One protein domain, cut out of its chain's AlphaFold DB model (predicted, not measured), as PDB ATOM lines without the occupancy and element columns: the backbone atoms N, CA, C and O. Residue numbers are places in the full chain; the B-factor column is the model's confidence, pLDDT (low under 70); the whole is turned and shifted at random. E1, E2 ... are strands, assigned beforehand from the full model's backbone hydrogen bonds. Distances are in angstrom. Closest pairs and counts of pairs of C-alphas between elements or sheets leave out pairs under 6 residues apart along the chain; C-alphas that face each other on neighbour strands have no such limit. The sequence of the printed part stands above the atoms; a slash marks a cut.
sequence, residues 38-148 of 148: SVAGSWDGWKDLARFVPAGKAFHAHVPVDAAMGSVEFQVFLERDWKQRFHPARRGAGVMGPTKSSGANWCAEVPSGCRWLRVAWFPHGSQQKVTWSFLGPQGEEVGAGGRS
ATOM      1  N   SER A  38      19.518 -26.206 -47.470       97.00
ATOM      2  CA  SER A  38      20.131 -27.376 -46.828       97.00
ATOM      3  C   SER A  38      19.068 -28.350 -46.325       97.00
ATOM      4  O   SER A  38      17.906 -27.976 -46.197       97.00
ATOM      5  N   VAL A  39      19.445 -29.598 -46.077       97.12
ATOM      6  CA  VAL A  39      18.577 -30.636 -45.511       97.12
ATOM      7  C   VAL A  39      19.222 -31.182 -44.242       97.12
ATOM      8  O   VAL A  39      20.431 -31.393 -44.208       97.12
ATOM      9  N   ALA A  40      18.415 -31.402 -43.213       96.31
ATOM     10  CA  ALA A  40      18.806 -32.152 -42.024       96.31
ATOM     11  C   ALA A  40      17.753 -33.218 -41.746       96.31
ATOM     12  O   ALA A  40      16.586 -33.060 -42.129       96.31
ATOM     13  N   GLY A  41      18.167 -34.287 -41.077       95.81
ATOM     14  CA  GLY A  41      17.289 -35.404 -40.798       95.81
ATOM     15  C   GLY A  41      17.817 -36.334 -39.722       95.81
ATOM     16  O   GLY A  41      18.873 -36.114 -39.132       95.81
ATOM     17  N   SER A  42      17.052 -37.383 -39.450       95.94
ATOM     18  CA  SER A  42      17.317 -38.306 -38.347       95.94
ATOM     19  C   SER A  42      18.559 -39.182 -38.545       95.94
ATOM     20  O   SER A  42      19.071 -39.705 -37.559       95.94
ATOM     21  N   TRP A  43      19.072 -39.312 -39.775       95.06
ATOM     22  CA  TRP A  43      20.221 -40.166 -40.134       95.06
ATOM     23  C   TRP A  43      21.511 -39.854 -39.361       95.06
ATOM     24  O   TRP A  43      22.337 -40.743 -39.177       95.06
ATOM     25  N   ASP A  44      21.692 -38.619 -38.890       93.50
ATOM     26  CA  ASP A  44      22.828 -38.211 -38.052       93.50
ATOM     27  C   ASP A  44      22.396 -37.681 -36.672       93.50
ATOM     28  O   ASP A  44      23.214 -37.170 -35.900       93.50
ATOM     29  N   GLY A  45      21.109 -37.823 -36.341       93.00
ATOM     30  CA  GLY A  45      20.506 -37.222 -35.158       93.00
ATOM     31  C   GLY A  45      20.295 -35.711 -35.277       93.00
ATOM     32  O   GLY A  45      20.396 -35.026 -34.259       93.00
ATOM     33  N   TRP A  46      19.999 -35.201 -36.478       94.12
ATOM     34  CA  TRP A  46      19.740 -33.785 -36.761       94.12
ATOM     35  C   TRP A  46      20.937 -32.872 -36.465       94.12
ATOM     36  O   TRP A  46      20.770 -31.760 -35.958       94.12
ATOM     37  N   LYS A  47      22.156 -33.347 -36.737       93.31
ATOM     38  CA  LYS A  47      23.392 -32.639 -36.362       93.31
ATOM     39  C   LYS A  47      23.933 -31.760 -37.476       93.31
ATOM     40  O   LYS A  47      24.383 -30.651 -37.185       93.31
ATOM     41  N   ASP A  48      23.902 -32.237 -38.716       94.12
ATOM     42  CA  ASP A  48      24.451 -31.521 -39.861       94.12
ATOM     43  C   ASP A  48      23.370 -31.065 -40.851       94.12
ATOM     44  O   ASP A  48      22.291 -31.646 -40.985       94.12
ATOM     45  N   LEU A  49      23.686 -29.979 -41.558       93.38
ATOM     46  CA  LEU A  49      22.868 -29.384 -42.609       93.38
ATOM     47  C   LEU A  49      23.543 -29.638 -43.958       93.38
ATOM     48  O   LEU A  49      24.321 -28.817 -44.465       93.38
ATOM     49  N   ALA A  50      23.200 -30.773 -44.563       96.19
ATOM     50  CA  ALA A  50      23.702 -31.169 -45.868       96.19
ATOM     51  C   ALA A  50      23.250 -30.163 -46.935       96.19
ATOM     52  O   ALA A  50      22.066 -29.852 -47.082       96.19
ATOM     53  N   ARG A  51      24.209 -29.619 -47.685       96.31
ATOM     54  CA  ARG A  51      23.949 -28.565 -48.671       96.31
ATOM     55  C   ARG A  51      23.255 -29.132 -49.906       96.31
ATOM     56  O   ARG A  51      23.717 -30.112 -50.483       96.31
ATOM     57  N   PHE A  52      22.224 -28.438 -50.375       96.38
ATOM     58  CA  PHE A  52      21.689 -28.684 -51.705       96.38
ATOM     59  C   PHE A  52      22.560 -28.056 -52.801       96.38
ATOM     60  O   PHE A  52      23.053 -26.931 -52.670       96.38
ATOM     61  N   VAL A  53      22.673 -28.756 -53.925       94.81
ATOM     62  CA  VAL A  53      23.354 -28.305 -55.141       94.81
ATOM     63  C   VAL A  53      22.312 -27.993 -56.226       94.81
ATOM     64  O   VAL A  53      21.403 -28.801 -56.428       94.81
ATOM     65  N   PRO A  54      22.405 -26.850 -56.933       93.44
ATOM     66  CA  PRO A  54      21.502 -26.533 -58.041       93.44
ATOM     67  C   PRO A  54      21.538 -27.591 -59.156       93.44
ATOM     68  O   PRO A  54      22.608 -28.022 -59.579       93.44
ATOM     69  N   ALA A  55      20.365 -27.978 -59.657       91.69
ATOM     70  CA  ALA A  55      20.172 -28.964 -60.720       91.69
ATOM     71  C   ALA A  55      18.959 -28.581 -61.595       91.69
ATOM     72  O   ALA A  55      17.832 -29.046 -61.402       91.69
ATOM     73  N   GLY A  56      19.179 -27.697 -62.573       90.19
ATOM     74  CA  GLY A  56      18.117 -27.196 -63.450       90.19
ATOM     75  C   GLY A  56      17.081 -26.371 -62.680       90.19
ATOM     76  O   GLY A  56      17.405 -25.321 -62.140       90.19
ATOM     77  N   LYS A  57      15.828 -26.845 -62.633       90.69
ATOM     78  CA  LYS A  57      14.731 -26.204 -61.872       90.69
ATOM     79  C   LYS A  57      14.663 -26.647 -60.404       90.69
ATOM     80  O   LYS A  57      13.794 -26.182 -59.670       90.69
ATOM     81  N   ALA A  58      15.522 -27.581 -60.009       94.12
ATOM     82  CA  ALA A  58      15.538 -28.183 -58.689       94.12
ATOM     83  C   ALA A  58      16.879 -27.951 -57.995       94.12
ATOM     84  O   ALA A  58      17.855 -27.493 -58.585       94.12
ATOM     85  N   PHE A  59      16.917 -28.343 -56.737       95.94
ATOM     86  CA  PHE A  59      18.085 -28.414 -55.884       95.94
ATOM     87  C   PHE A  59      18.192 -29.854 -55.389       95.94
ATOM     88  O   PHE A  59      17.200 -30.391 -54.902       95.94
ATOM     89  N   HIS A  60      19.353 -30.502 -55.503       96.50
ATOM     90  CA  HIS A  60      19.550 -31.885 -55.050       96.50
ATOM     91  C   HIS A  60      20.530 -31.983 -53.881       96.50
ATOM     92  O   HIS A  60      21.567 -31.324 -53.880       96.50
ATOM     93  N   ALA A  61      20.217 -32.839 -52.916       97.06
ATOM     94  CA  ALA A  61      21.127 -33.261 -51.861       97.06
ATOM     95  C   ALA A  61      21.199 -34.792 -51.855       97.06
ATOM     96  O   ALA A  61      20.177 -35.458 -52.025       97.06
ATOM     97  N   HIS A  62      22.402 -35.332 -51.666       95.75
ATOM     98  CA  HIS A  62      22.626 -36.759 -51.449       95.75
ATOM     99  C   HIS A  62      23.123 -36.950 -50.028       95.75
ATOM    100  O   HIS A  62      24.113 -36.338 -49.626       95.75
ATOM    101  N   VAL A  63      22.418 -37.785 -49.282       96.00
ATOM    102  CA  VAL A  63      22.681 -38.028 -47.873       96.00
ATOM    103  C   VAL A  63      22.946 -39.517 -47.688       96.00
ATOM    104  O   VAL A  63      22.152 -40.320 -48.181       96.00
ATOM    105  N   PRO A  64      24.042 -39.914 -47.024       94.62
ATOM    106  CA  PRO A  64      24.283 -41.316 -46.724       94.62
ATOM    107  C   PRO A  64      23.232 -41.822 -45.730       94.62
ATOM    108  O   PRO A  64      22.979 -41.184 -44.709       94.62
ATOM    109  N   VAL A  65      22.632 -42.969 -46.030       93.94
ATOM    110  CA  VAL A  65      21.664 -43.654 -45.160       93.94
ATOM    111  C   VAL A  65      21.992 -45.141 -45.106       93.94
ATOM    112  O   VAL A  65      22.632 -45.672 -46.015       93.94
ATOM    113  N   ASP A  66      21.553 -45.806 -44.042       88.31
ATOM    114  CA  ASP A  66      21.694 -47.252 -43.873       88.31
ATOM    115  C   ASP A  66      20.305 -47.898 -43.835       88.31
ATOM    116  O   ASP A  66      19.401 -47.401 -43.159       88.31
ATOM    117  N   ALA A  67      20.130 -49.019 -44.535       81.44
ATOM    118  CA  ALA A  67      18.891 -49.793 -44.510       81.44
ATOM    119  C   ALA A  67      18.494 -50.251 -43.093       81.44
ATOM    120  O   ALA A  67      17.304 -50.382 -42.805       81.44
ATOM    121  N   ALA A  68      19.458 -50.434 -42.184       86.25
ATOM    122  CA  ALA A  68      19.207 -50.755 -40.780       86.25
ATOM    123  C   ALA A  68      18.427 -49.657 -40.028       86.25
ATOM    124  O   ALA A  68      17.887 -49.923 -38.956       86.25
ATOM    125  N   MET A  69      18.340 -48.438 -40.578       87.75
ATOM    126  CA  MET A  69      17.563 -47.342 -39.993       87.75
ATOM    127  C   MET A  69      16.047 -47.563 -40.111       87.75
ATOM    128  O   MET A  69      15.297 -47.020 -39.304       87.75
ATOM    129  N   GLY A  70      15.582 -48.353 -41.090       90.50
ATOM    130  CA  GLY A  70      14.163 -48.641 -41.337       90.50
ATOM    131  C   GLY A  70      13.378 -47.457 -41.916       90.50
ATOM    132  O   GLY A  70      12.799 -47.568 -42.994       90.50
ATOM    133  N   SER A  71      13.389 -46.305 -41.247       93.69
ATOM    134  CA  SER A  71      12.827 -45.052 -41.752       93.69
ATOM    135  C   SER A  71      13.674 -43.849 -41.341       93.69
ATOM    136  O   SER A  71      14.374 -43.858 -40.328       93.69
ATOM    137  N   VAL A  72      13.625 -42.795 -42.153       95.06
ATOM    138  CA  VAL A  72      14.301 -41.526 -41.881       95.06
ATOM    139  C   VAL A  72      13.332 -40.364 -41.967       95.06
ATOM    140  O   VAL A  72      12.447 -40.322 -42.822       95.06
ATOM    141  N   GLU A  73      13.532 -39.394 -41.085       95.75
ATOM    142  CA  GLU A  73      12.784 -38.147 -41.059       95.75
ATOM    143  C   GLU A  73      13.665 -36.987 -41.500       95.75
ATOM    144  O   GLU A  73      14.855 -36.980 -41.191       95.75
ATOM    145  N   PHE A  74      13.104 -35.992 -42.190       96.12
ATOM    146  CA  PHE A  74      13.876 -34.824 -42.615       96.12
ATOM    147  C   PHE A  74      13.050 -33.552 -42.813       96.12
ATOM    148  O   PHE A  74      11.820 -33.580 -42.935       96.12
ATOM    149  N   GLN A  75      13.764 -32.424 -42.865       95.44
ATOM    150  CA  GLN A  75      13.263 -31.086 -43.194       95.44
ATOM    151  C   GLN A  75      14.261 -30.340 -44.092       95.44
ATOM    152  O   GLN A  75      15.448 -30.663 -44.134       95.44
ATOM    153  N   VAL A  76      13.778 -29.318 -44.801       96.25
ATOM    154  CA  VAL A  76      14.595 -28.441 -45.655       96.25
ATOM    155  C   VAL A  76      14.739 -27.086 -44.971       96.25
ATOM    156  O   VAL A  76      13.818 -26.615 -44.316       96.25
ATOM    157  N   PHE A  77      15.888 -26.445 -45.119       95.50
ATOM    158  CA  PHE A  77      16.267 -25.227 -44.411       95.50
ATOM    159  C   PHE A  77      16.739 -24.172 -45.402       95.50
ATOM    160  O   PHE A  77      17.500 -24.479 -46.323       95.50
ATOM    161  N   LEU A  78      16.305 -22.931 -45.195       95.12
ATOM    162  CA  LEU A  78      16.811 -21.757 -45.899       95.12
ATOM    163  C   LEU A  78      18.055 -21.227 -45.178       95.12
ATOM    164  O   LEU A  78      18.053 -21.109 -43.955       95.12
ATOM    165  N   GLU A  79      19.120 -20.935 -45.922       92.31
ATOM    166  CA  GLU A  79      20.363 -20.316 -45.434       92.31
ATOM    167  C   GLU A  79      20.997 -20.997 -44.210       92.31
ATOM    168  O   GLU A  79      21.604 -20.347 -43.361       92.31
ATOM    169  N   ARG A  80      20.858 -22.329 -44.104       91.94
ATOM    170  CA  ARG A  80      21.319 -23.120 -42.943       91.94
ATOM    171  C   ARG A  80      20.770 -22.616 -41.598       91.94
ATOM    172  O   ARG A  80      21.373 -22.849 -40.552       91.94
ATOM    173  N   ASP A  81      19.621 -21.951 -41.612       92.50
ATOM    174  CA  ASP A  81      19.003 -21.403 -40.415       92.50
ATOM    175  C   ASP A  81      17.932 -22.356 -39.873       92.50
ATOM    176  O   ASP A  81      16.869 -22.554 -40.468       92.50
ATOM    177  N   TRP A  82      18.173 -22.892 -38.676       90.94
ATOM    178  CA  TRP A  82      17.211 -23.696 -37.919       90.94
ATOM    179  C   TRP A  82      15.924 -22.941 -37.558       90.94
ATOM    180  O   TRP A  82      15.027 -23.530 -36.963       90.94
ATOM    181  N   LYS A  83      15.780 -21.655 -37.860       92.25
ATOM    182  CA  LYS A  83      14.527 -20.903 -37.706       92.25
ATOM    183  C   LYS A  83      13.791 -20.698 -39.030       92.25
ATOM    184  O   LYS A  83      12.713 -20.110 -39.020       92.25
ATOM    185  N   GLN A  84      14.344 -21.168 -40.145       93.44
ATOM    186  CA  GLN A  84      13.775 -21.008 -41.480       93.44
ATOM    187  C   GLN A  84      13.598 -22.376 -42.140       93.44
ATOM    188  O   GLN A  84      14.289 -22.732 -43.096       93.44
ATOM    189  N   ARG A  85      12.669 -23.165 -41.590       93.00
ATOM    190  CA  ARG A  85      12.429 -24.550 -42.016       93.00
ATOM    191  C   ARG A  85      11.220 -24.656 -42.926       93.00
ATOM    192  O   ARG A  85      10.182 -24.054 -42.649       93.00
ATOM    193  N   PHE A  86      11.351 -25.487 -43.946       94.19
ATOM    194  CA  PHE A  86      10.269 -25.998 -44.765       94.19
ATOM    195  C   PHE A  86       9.905 -27.406 -44.311       94.19
ATOM    196  O   PHE A  86      10.779 -28.220 -43.997       94.19
ATOM    197  N   HIS A  87       8.608 -27.683 -44.288       92.31
ATOM    198  CA  HIS A  87       8.062 -28.934 -43.781       92.31
ATOM    199  C   HIS A  87       6.750 -29.297 -44.494       92.31
ATOM    200  O   HIS A  87       6.128 -28.414 -45.094       92.31
ATOM    201  N   PRO A  88       6.271 -30.553 -44.428       92.12
ATOM    202  CA  PRO A  88       4.994 -30.908 -45.037       92.12
ATOM    203  C   PRO A  88       3.825 -30.180 -44.365       92.12
ATOM    204  O   PRO A  88       3.834 -29.897 -43.158       92.12
ATOM    205  N   ALA A  89       2.779 -29.906 -45.142       88.62
ATOM    206  CA  ALA A  89       1.485 -29.505 -44.609       88.62
ATOM    207  C   ALA A  89       0.860 -30.647 -43.788       88.62
ATOM    208  O   ALA A  89       0.991 -31.822 -44.124       88.62
ATOM    209  N   ARG A  90       0.097 -30.318 -42.734       78.06
ATOM    210  CA  ARG A  90      -0.521 -31.316 -41.831       78.06
ATOM    211  C   ARG A  90      -1.451 -32.325 -42.525       78.06
ATOM    212  O   ARG A  90      -1.686 -33.389 -41.973       78.06
ATOM    213  N   ARG A  91      -1.997 -31.994 -43.701       75.88
ATOM    214  CA  ARG A  91      -2.850 -32.886 -44.512       75.88
ATOM    215  C   ARG A  91      -2.100 -33.548 -45.680       75.88
ATOM    216  O   ARG A  91      -2.738 -34.068 -46.585       75.88
ATOM    217  N   GLY A  92      -0.766 -33.504 -45.679       64.94
ATOM    218  CA  GLY A  92       0.102 -34.224 -46.620       64.94
ATOM    219  C   GLY A  92       0.209 -33.639 -48.032       64.94
ATOM    220  O   GLY A  92       1.081 -34.059 -48.781       64.94
ATOM    221  N   ALA A  93      -0.630 -32.669 -48.404       74.94
ATOM    222  CA  ALA A  93      -0.544 -31.990 -49.693       74.94
ATOM    223  C   ALA A  93       0.141 -30.627 -49.535       74.94
ATOM    224  O   ALA A  93      -0.447 -29.697 -48.974       74.94
ATOM    225  N   GLY A  94       1.371 -30.515 -50.039       88.00
ATOM    226  CA  GLY A  94       2.107 -29.259 -50.129       88.00
ATOM    227  C   GLY A  94       3.123 -29.001 -49.019       88.00
ATOM    228  O   GLY A  94       3.213 -29.697 -48.003       88.00
ATOM    229  N   VAL A  95       3.896 -27.943 -49.246       92.88
ATOM    230  CA  VAL A  95       5.019 -27.518 -48.411       92.88
ATOM    231  C   VAL A  95       4.657 -26.235 -47.669       92.88
ATOM    232  O   VAL A  95       4.109 -25.300 -48.249       92.88
ATOM    233  N   MET A  96       4.974 -26.195 -46.379       91.69
ATOM    234  CA  MET A  96       4.784 -25.052 -45.490       91.69
ATOM    235  C   MET A  96       6.137 -24.469 -45.081       91.69
ATOM    236  O   MET A  96       7.132 -25.191 -45.027       91.69
ATOM    237  N   GLY A  97       6.151 -23.184 -44.726       91.31
ATOM    238  CA  GLY A  97       7.355 -22.458 -44.320       91.31
ATOM    239  C   GLY A  97       7.850 -21.459 -45.382       91.31
ATOM    240  O   GLY A  97       7.161 -21.238 -46.379       91.31
ATOM    241  N   PRO A  98       9.014 -20.823 -45.161       92.25
ATOM    242  CA  PRO A  98       9.912 -21.047 -44.031       92.25
ATOM    243  C   PRO A  98       9.308 -20.544 -42.710       92.25
ATOM    244  O   PRO A  98       8.680 -19.488 -42.661       92.25
ATOM    245  N   THR A  99       9.466 -21.304 -41.624       87.50
ATOM    246  CA  THR A  99       8.959 -20.926 -40.292       87.50
ATOM    247  C   THR A  99       9.918 -21.335 -39.175       87.50
ATOM    248  O   THR A  99      10.696 -22.281 -39.316       87.50
ATOM    249  N   LYS A 100       9.821 -20.628 -38.039       86.94
ATOM    250  CA  LYS A 100      10.545 -20.933 -36.794       86.94
ATOM    251  C   LYS A 100       9.931 -22.087 -36.003       86.94
ATOM    252  O   LYS A 100      10.583 -22.637 -35.121       86.94
ATOM    253  N   SER A 101       8.657 -22.393 -36.245       75.69
ATOM    254  CA  SER A 101       7.949 -23.454 -35.531       75.69
ATOM    255  C   SER A 101       8.473 -24.817 -35.961       75.69
ATOM    256  O   SER A 101       8.635 -25.059 -37.156       75.69
ATOM    257  N   SER A 102       8.658 -25.733 -35.010       63.91
ATOM    258  CA  SER A 102       8.844 -27.149 -35.320       63.91
ATOM    259  C   SER A 102       7.568 -27.677 -35.986       63.91
ATOM    260  O   SER A 102       6.546 -27.872 -35.324       63.91
ATOM    261  N   GLY A 103       7.601 -27.807 -37.311       67.50
ATOM    262  CA  GLY A 103       6.551 -28.455 -38.091       67.50
ATOM    263  C   GLY A 103       6.632 -29.980 -38.012       67.50
ATOM    264  O   GLY A 103       7.435 -30.529 -37.262       67.50
ATOM    265  N   ALA A 104       5.801 -30.655 -38.808       84.81
ATOM    266  CA  ALA A 104       5.941 -32.089 -39.061       84.81
ATOM    267  C   ALA A 104       7.241 -32.384 -39.839       84.81
ATOM    268  O   ALA A 104       7.861 -31.469 -40.381       84.81
ATOM    269  N   ASN A 105       7.643 -33.646 -39.932       92.81
ATOM    270  CA  ASN A 105       8.784 -34.067 -40.746       92.81
ATOM    271  C   ASN A 105       8.282 -34.843 -41.964       92.81
ATOM    272  O   ASN A 105       7.252 -35.519 -41.885       92.81
ATOM    273  N   TRP A 106       8.989 -34.758 -43.092       93.62
ATOM    274  CA  TRP A 106       8.817 -35.787 -44.118       93.62
ATOM    275  C   TRP A 106       9.409 -37.083 -43.577       93.62
ATOM    276  O   TRP A 106      10.480 -37.045 -42.979       93.62
ATOM    277  N   CYS A 107       8.715 -38.199 -43.778       93.75
ATOM    278  CA  CYS A 107       9.166 -39.526 -43.379       93.75
ATOM    279  C   CYS A 107       9.332 -40.385 -44.633       93.75
ATOM    280  O   CYS A 107       8.460 -40.387 -45.507       93.75
ATOM    281  N   ALA A 108      10.462 -41.075 -44.732       93.12
ATOM    282  CA  ALA A 108      10.797 -41.944 -45.845       93.12
ATOM    283  C   ALA A 108      11.227 -43.313 -45.317       93.12
ATOM    284  O   ALA A 108      12.158 -43.409 -44.519       93.12
ATOM    285  N   GLU A 109      10.556 -44.367 -45.771       94.44
ATOM    286  CA  GLU A 109      10.950 -45.748 -45.485       94.44
ATOM    287  C   GLU A 109      12.186 -46.104 -46.302       94.44
ATOM    288  O   GLU A 109      12.214 -45.902 -47.516       94.44
ATOM    289  N   VAL A 110      13.217 -46.599 -45.628       93.44
ATOM    290  CA  VAL A 110      14.518 -46.877 -46.224       93.44
ATOM    291  C   VAL A 110      14.508 -48.304 -46.784       93.44
ATOM    292  O   VAL A 110      14.440 -49.256 -46.004       93.44
ATOM    293  N   PRO A 111      14.575 -48.500 -48.114       93.25
ATOM    294  CA  PRO A 111      14.571 -49.833 -48.693       93.25
ATOM    295  C   PRO A 111      15.894 -50.560 -48.433       93.25
ATOM    296  O   PRO A 111      16.954 -49.950 -48.246       93.25
ATOM    297  N   SER A 112      15.849 -51.893 -48.468       90.69
ATOM    298  CA  SER A 112      17.050 -52.723 -48.394       90.69
ATOM    299  C   SER A 112      17.990 -52.453 -49.573       90.69
ATOM    300  O   SER A 112      17.562 -52.128 -50.678       90.69
ATOM    301  N   GLY A 113      19.299 -52.567 -49.331       88.00
ATOM    302  CA  GLY A 113      20.321 -52.365 -50.364       88.00
ATOM    303  C   GLY A 113      20.550 -50.907 -50.780       88.00
ATOM    304  O   GLY A 113      21.385 -50.659 -51.647       88.00
ATOM    305  N   CYS A 114      19.864 -49.936 -50.171       92.62
ATOM    306  CA  CYS A 114      20.164 -48.529 -50.404       92.62
ATOM    307  C   CYS A 114      21.443 -48.086 -49.676       92.62
ATOM    308  O   CYS A 114      21.889 -48.697 -48.702       92.62
ATOM    309  N   ARG A 115      22.026 -46.992 -50.162       94.50
ATOM    310  CA  ARG A 115      23.180 -46.318 -49.553       94.50
ATOM    311  C   ARG A 115      22.994 -44.808 -49.452       94.50
ATOM    312  O   ARG A 115      23.646 -44.156 -48.639       94.50
ATOM    313  N   TRP A 116      22.120 -44.249 -50.285       95.81
ATOM    314  CA  TRP A 116      21.888 -42.815 -50.349       95.81
ATOM    315  C   TRP A 116      20.401 -42.497 -50.374       95.81
ATOM    316  O   TRP A 116      19.627 -43.134 -51.085       95.81
ATOM    317  N   LEU A 117      20.025 -41.445 -49.658       96.62
ATOM    318  CA  LEU A 117      18.786 -40.716 -49.859       96.62
ATOM    319  C   LEU A 117      19.091 -39.521 -50.760       96.62
ATOM    320  O   LEU A 117      19.900 -38.655 -50.414       96.62
ATOM    321  N   ARG A 118      18.430 -39.455 -51.913       97.12
ATOM    322  CA  ARG A 118      18.431 -38.275 -52.772       97.12
ATOM    323  C   ARG A 118      17.188 -37.455 -52.474       97.12
ATOM    324  O   ARG A 118      16.077 -37.891 -52.759       97.12
ATOM    325  N   VAL A 119      17.375 -36.239 -51.976       97.50
ATOM    326  CA  VAL A 119      16.290 -35.266 -51.801       97.50
ATOM    327  C   VAL A 119      16.360 -34.254 -52.935       97.50
ATOM    328  O   VAL A 119      17.425 -33.706 -53.219       97.50
ATOM    329  N   ALA A 120      15.229 -34.000 -53.586       96.88
ATOM    330  CA  ALA A 120      15.081 -32.970 -54.599       96.88
ATOM    331  C   ALA A 120      14.075 -31.913 -54.139       96.88
ATOM    332  O   ALA A 120      12.925 -32.209 -53.816       96.88
ATOM    333  N   TRP A 121      14.529 -30.668 -54.129       96.75
ATOM    334  CA  TRP A 121      13.796 -29.505 -53.665       96.75
ATOM    335  C   TRP A 121      13.479 -28.567 -54.829       96.75
ATOM    336  O   TRP A 121      14.363 -28.200 -55.604       96.75
ATOM    337  N   PHE A 122      12.215 -28.173 -54.951       95.19
ATOM    338  CA  PHE A 122      11.717 -27.271 -55.986       95.19
ATOM    339  C   PHE A 122      11.147 -26.018 -55.301       95.19
ATOM    340  O   PHE A 122       9.945 -25.964 -55.032       95.19
ATOM    341  N   PRO A 123      11.991 -25.016 -54.991       93.31
ATOM    342  CA  PRO A 123      11.554 -23.791 -54.313       93.31
ATOM    343  C   PRO A 123      10.784 -22.836 -55.228       93.31
ATOM    344  O   PRO A 123      10.157 -21.893 -54.751       93.31
ATOM    345  N   HIS A 124      10.866 -23.041 -56.542       88.69
ATOM    346  CA  HIS A 124      10.331 -22.136 -57.551       88.69
ATOM    347  C   HIS A 124       9.197 -22.801 -58.335       88.69
ATOM    348  O   HIS A 124       9.277 -23.980 -58.680       88.69
ATOM    349  N   GLY A 125       8.163 -22.026 -58.661       80.88
ATOM    350  CA  GLY A 125       6.982 -22.486 -59.392       80.88
ATOM    351  C   GLY A 125       5.690 -21.969 -58.765       80.88
ATOM    352  O   GLY A 125       5.720 -21.195 -57.813       80.88
ATOM    353  N   SER A 126       4.548 -22.409 -59.297       82.38
ATOM    354  CA  SER A 126       3.232 -22.111 -58.714       82.38
ATOM    355  C   SER A 126       3.042 -22.751 -57.335       82.38
ATOM    356  O   SER A 126       2.259 -22.252 -56.533       82.38
ATOM    357  N   GLN A 127       3.760 -23.843 -57.060       87.25
ATOM    358  CA  GLN A 127       3.792 -24.527 -55.772       87.25
ATOM    359  C   GLN A 127       5.203 -25.044 -55.490       87.25
ATOM    360  O   GLN A 127       5.865 -25.585 -56.378       87.25
ATOM    361  N   GLN A 128       5.642 -24.884 -54.242       93.31
ATOM    362  CA  GLN A 128       6.862 -25.509 -53.739       93.31
ATOM    363  C   GLN A 128       6.641 -27.016 -53.600       93.31
ATOM    364  O   GLN A 128       5.556 -27.444 -53.205       93.31
ATOM    365  N   LYS A 129       7.665 -27.810 -53.915       94.00
ATOM    366  CA  LYS A 129       7.578 -29.277 -53.927       94.00
ATOM    367  C   LYS A 129       8.862 -29.893 -53.395       94.00
ATOM    368  O   LYS A 129       9.954 -29.426 -53.728       94.00
ATOM    369  N   VAL A 130       8.740 -30.988 -52.650       95.12
ATOM    370  CA  VAL A 130       9.883 -31.847 -52.315       95.12
ATOM    371  C   VAL A 130       9.613 -33.263 -52.806       95.12
ATOM    372  O   VAL A 130       8.494 -33.767 -52.720       95.12
ATOM    373  N   THR A 131      10.636 -33.911 -53.344       95.62
ATOM    374  CA  THR A 131      10.590 -35.330 -53.705       95.62
ATOM    375  C   THR A 131      11.833 -36.018 -53.184       95.62
ATOM    376  O   THR A 131      12.873 -35.380 -53.020       95.62
ATOM    377  N   TRP A 132      11.754 -37.319 -52.962       96.38
ATOM    378  CA  TRP A 132      12.901 -38.106 -52.544       96.38
ATOM    379  C   TRP A 132      12.900 -39.477 -53.200       96.38
ATOM    380  O   TRP A 132      11.842 -40.038 -53.471       96.38
ATOM    381  N   SER A 133      14.092 -40.004 -53.441       96.06
ATOM    382  CA  SER A 133      14.318 -41.371 -53.904       96.06
ATOM    383  C   SER A 133      15.543 -41.955 -53.213       96.06
ATOM    384  O   SER A 133      16.377 -41.222 -52.675       96.06
ATOM    385  N   PHE A 134      15.646 -43.278 -53.206       95.69
ATOM    386  CA  PHE A 134      16.786 -43.977 -52.632       95.69
ATOM    387  C   PHE A 134      17.678 -44.497 -53.739       95.69
ATOM    388  O   PHE A 134      17.187 -44.950 -54.772       95.69
ATOM    389  N   LEU A 135      18.985 -44.417 -53.520       95.31
ATOM    390  CA  LEU A 135      19.975 -44.918 -54.455       95.31
ATOM    391  C   LEU A 135      20.815 -46.012 -53.802       95.31
ATOM    392  O   LEU A 135      21.158 -45.922 -52.617       95.31
ATOM    393  N   GLY A 136      21.157 -47.027 -54.584       94.12
ATOM    394  CA  GLY A 136      22.075 -48.088 -54.206       94.12
ATOM    395  C   GLY A 136      23.542 -47.652 -54.277       94.12
ATOM    396  O   GLY A 136      23.855 -46.471 -54.488       94.12
ATOM    397  N   PRO A 137      24.482 -48.586 -54.062       91.31
ATOM    398  CA  PRO A 137      25.909 -48.284 -54.000       91.31
ATOM    399  C   PRO A 137      26.496 -47.712 -55.295       91.31
ATOM    400  O   PRO A 137      27.511 -47.018 -55.223       91.31
ATOM    401  N   GLN A 138      25.885 -47.990 -56.450       92.06
ATOM    402  CA  GLN A 138      26.343 -47.527 -57.763       92.06
ATOM    403  C   GLN A 138      25.555 -46.300 -58.258       92.06
ATOM    404  O   GLN A 138      25.808 -45.809 -59.357       92.06
ATOM    405  N   GLY A 139      24.635 -45.768 -57.444       88.62
ATOM    406  CA  GLY A 139      23.785 -44.628 -57.798       88.62
ATOM    407  C   GLY A 139      22.520 -45.002 -58.577       88.62
ATOM    408  O   GLY A 139      21.812 -44.113 -59.049       88.62
ATOM    409  N   GLU A 140      22.226 -46.292 -58.709       92.75
ATOM    410  CA  GLU A 140      20.980 -46.824 -59.247       92.75
ATOM    411  C   GLU A 140      19.810 -46.553 -58.300       92.75
ATOM    412  O   GLU A 140      19.983 -46.592 -57.087       92.75
ATOM    413  N   GLU A 141      18.617 -46.280 -58.822       91.44
ATOM    414  CA  GLU A 141      17.438 -46.076 -57.976       91.44
ATOM    415  C   GLU A 141      16.949 -47.406 -57.387       91.44
ATOM    416  O   GLU A 141      16.849 -48.412 -58.090       91.44
ATOM    417  N   VAL A 142      16.647 -47.405 -56.088       90.25
ATOM    418  CA  VAL A 142      16.215 -48.587 -55.335       90.25
ATOM    419  C   VAL A 142      14.892 -48.289 -54.640       90.25
ATOM    420  O   VAL A 142      14.765 -47.309 -53.911       90.25
ATOM    421  N   GLY A 143      13.910 -49.174 -54.823       78.94
ATOM    422  CA  GLY A 143      12.602 -49.060 -54.178       78.94
ATOM    423  C   GLY A 143      11.750 -47.895 -54.695       78.94
ATOM    424  O   GLY A 143      12.024 -47.305 -55.738       78.94
ATOM    425  N   ALA A 144      10.671 -47.593 -53.973       74.38
ATOM    426  CA  ALA A 144       9.775 -46.487 -54.296       74.38
ATOM    427  C   ALA A 144      10.179 -45.219 -53.528       74.38
ATOM    428  O   ALA A 144      10.341 -45.242 -52.309       74.38
ATOM    429  N   GLY A 145      10.320 -44.102 -54.242       78.25
ATOM    430  CA  GLY A 145      10.479 -42.777 -53.648       78.25
ATOM    431  C   GLY A 145       9.160 -42.158 -53.164       78.25
ATOM    432  O   GLY A 145       8.079 -42.729 -53.320       78.25
ATOM    433  N   GLY A 146       9.235 -40.944 -52.621       83.06
ATOM    434  CA  GLY A 146       8.071 -40.165 -52.187       83.06
ATOM    435  C   GLY A 146       8.069 -38.724 -52.705       83.06
ATOM    436  O   GLY A 146       9.038 -38.241 -53.298       83.06
ATOM    437  N   ARG A 147       6.933 -38.036 -52.534       85.94
ATOM    438  CA  ARG A 147       6.719 -36.651 -52.988       85.94
ATOM    439  C   ARG A 147       5.691 -35.919 -52.127       85.94
ATOM    440  O   ARG A 147       4.793 -36.565 -51.592       85.94
ATOM    441  N   SER A 148       5.789 -34.589 -52.071       80.75
ATOM    442  CA  SER A 148       4.874 -33.691 -51.351       80.75
ATOM    443  C   SER A 148       4.633 -32.386 -52.088       80.75
ATOM    444  O   SER A 148       5.591 -31.895 -52.725       80.75
TER     445      SER A 148
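Overview. This is residues 38 to 148 of the 148 residues of the protein "Hypothetical protein" of Alexandrium catenella (UniProt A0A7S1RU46). The model is a sandwich of two five-stranded sheets face to face, with strands crossed at 54 degrees. One sheet spreads from the long strand E4, with E1 along one of its sides, E7 and E5 along the other, and E6 beyond E5; the other is a strongly twisted slab, E2 E3 E8 E9 E10, antiparallel throughout. The printed part has 111 residues, with ten named strands, E1 to E10 in chain order, and no named helix: the class is all strand. It is compact and rounded, with a radius of gyration of the C-alphas of 13.1 A and spans of 35 by 30 by 26 A.

Along the chain. E1, residues 38 to 41, begins at C-alpha 38 (20.131, -27.376, -46.828). E2 is residues 53 to 55, and E3, residues 58 to 64, is 19.8 A long. E4, residues 71 to 78, is the longest strand by residues and measures 24.0 A from C-alpha 71 (12.827, -45.052, -41.752). E5 is residues 85 to 88, E6 residues 95 to 99 and E7 residues 106 to 109. E8, residues 116 to 122, is 19.4 A long, E9, residues 129 to 135, 20.0 A, and E10, residues 141 to 147, 15.1 A, ending at C-alpha 147 (6.719, -36.651, -52.988).

Arrangement. In the branched sheet, E1 lies on one side of E4, with N 38 and O 77 2.9 A apart, within hydrogen-bond range. E5 and E7 lie on the other side: N 86 and O 76 are 2.7 A apart, N 72 and O 108 2.9 A. E4 E5 E6 is a meander, each strand the antiparallel neighbour of the one before; N 96 of E6 and O 87 of E5 are 2.8 A apart. With E7 they form a Greek key, a meander of three whose first strand is the antiparallel neighbour of the fourth. In the other sheet, the hairpin E2 and E3 has N 53 and O 60 at 2.8 A, and E3 and E8 have N 59 and O 121 at 2.8 A. E8 E9 E10 is a second meander, with N 118 and O 133 at 2.8 A and N 142 and O 134 at 2.8 A. Between the sheets, E7 and E9 are near each other, with 8 pairs of C-alphas within 10 A.

Size, cuts and confidence. The farthest C-alphas, those of Ser 101 and Gln 138, are 37.6 A apart. The printed part has no cut and ends at the chain's last residue, Ser 148. The link E1 to E2, 11 residues, is long. Mean pLDDT of the printed part is 90.9; residue 92 and residues 102 to 103 are under 70.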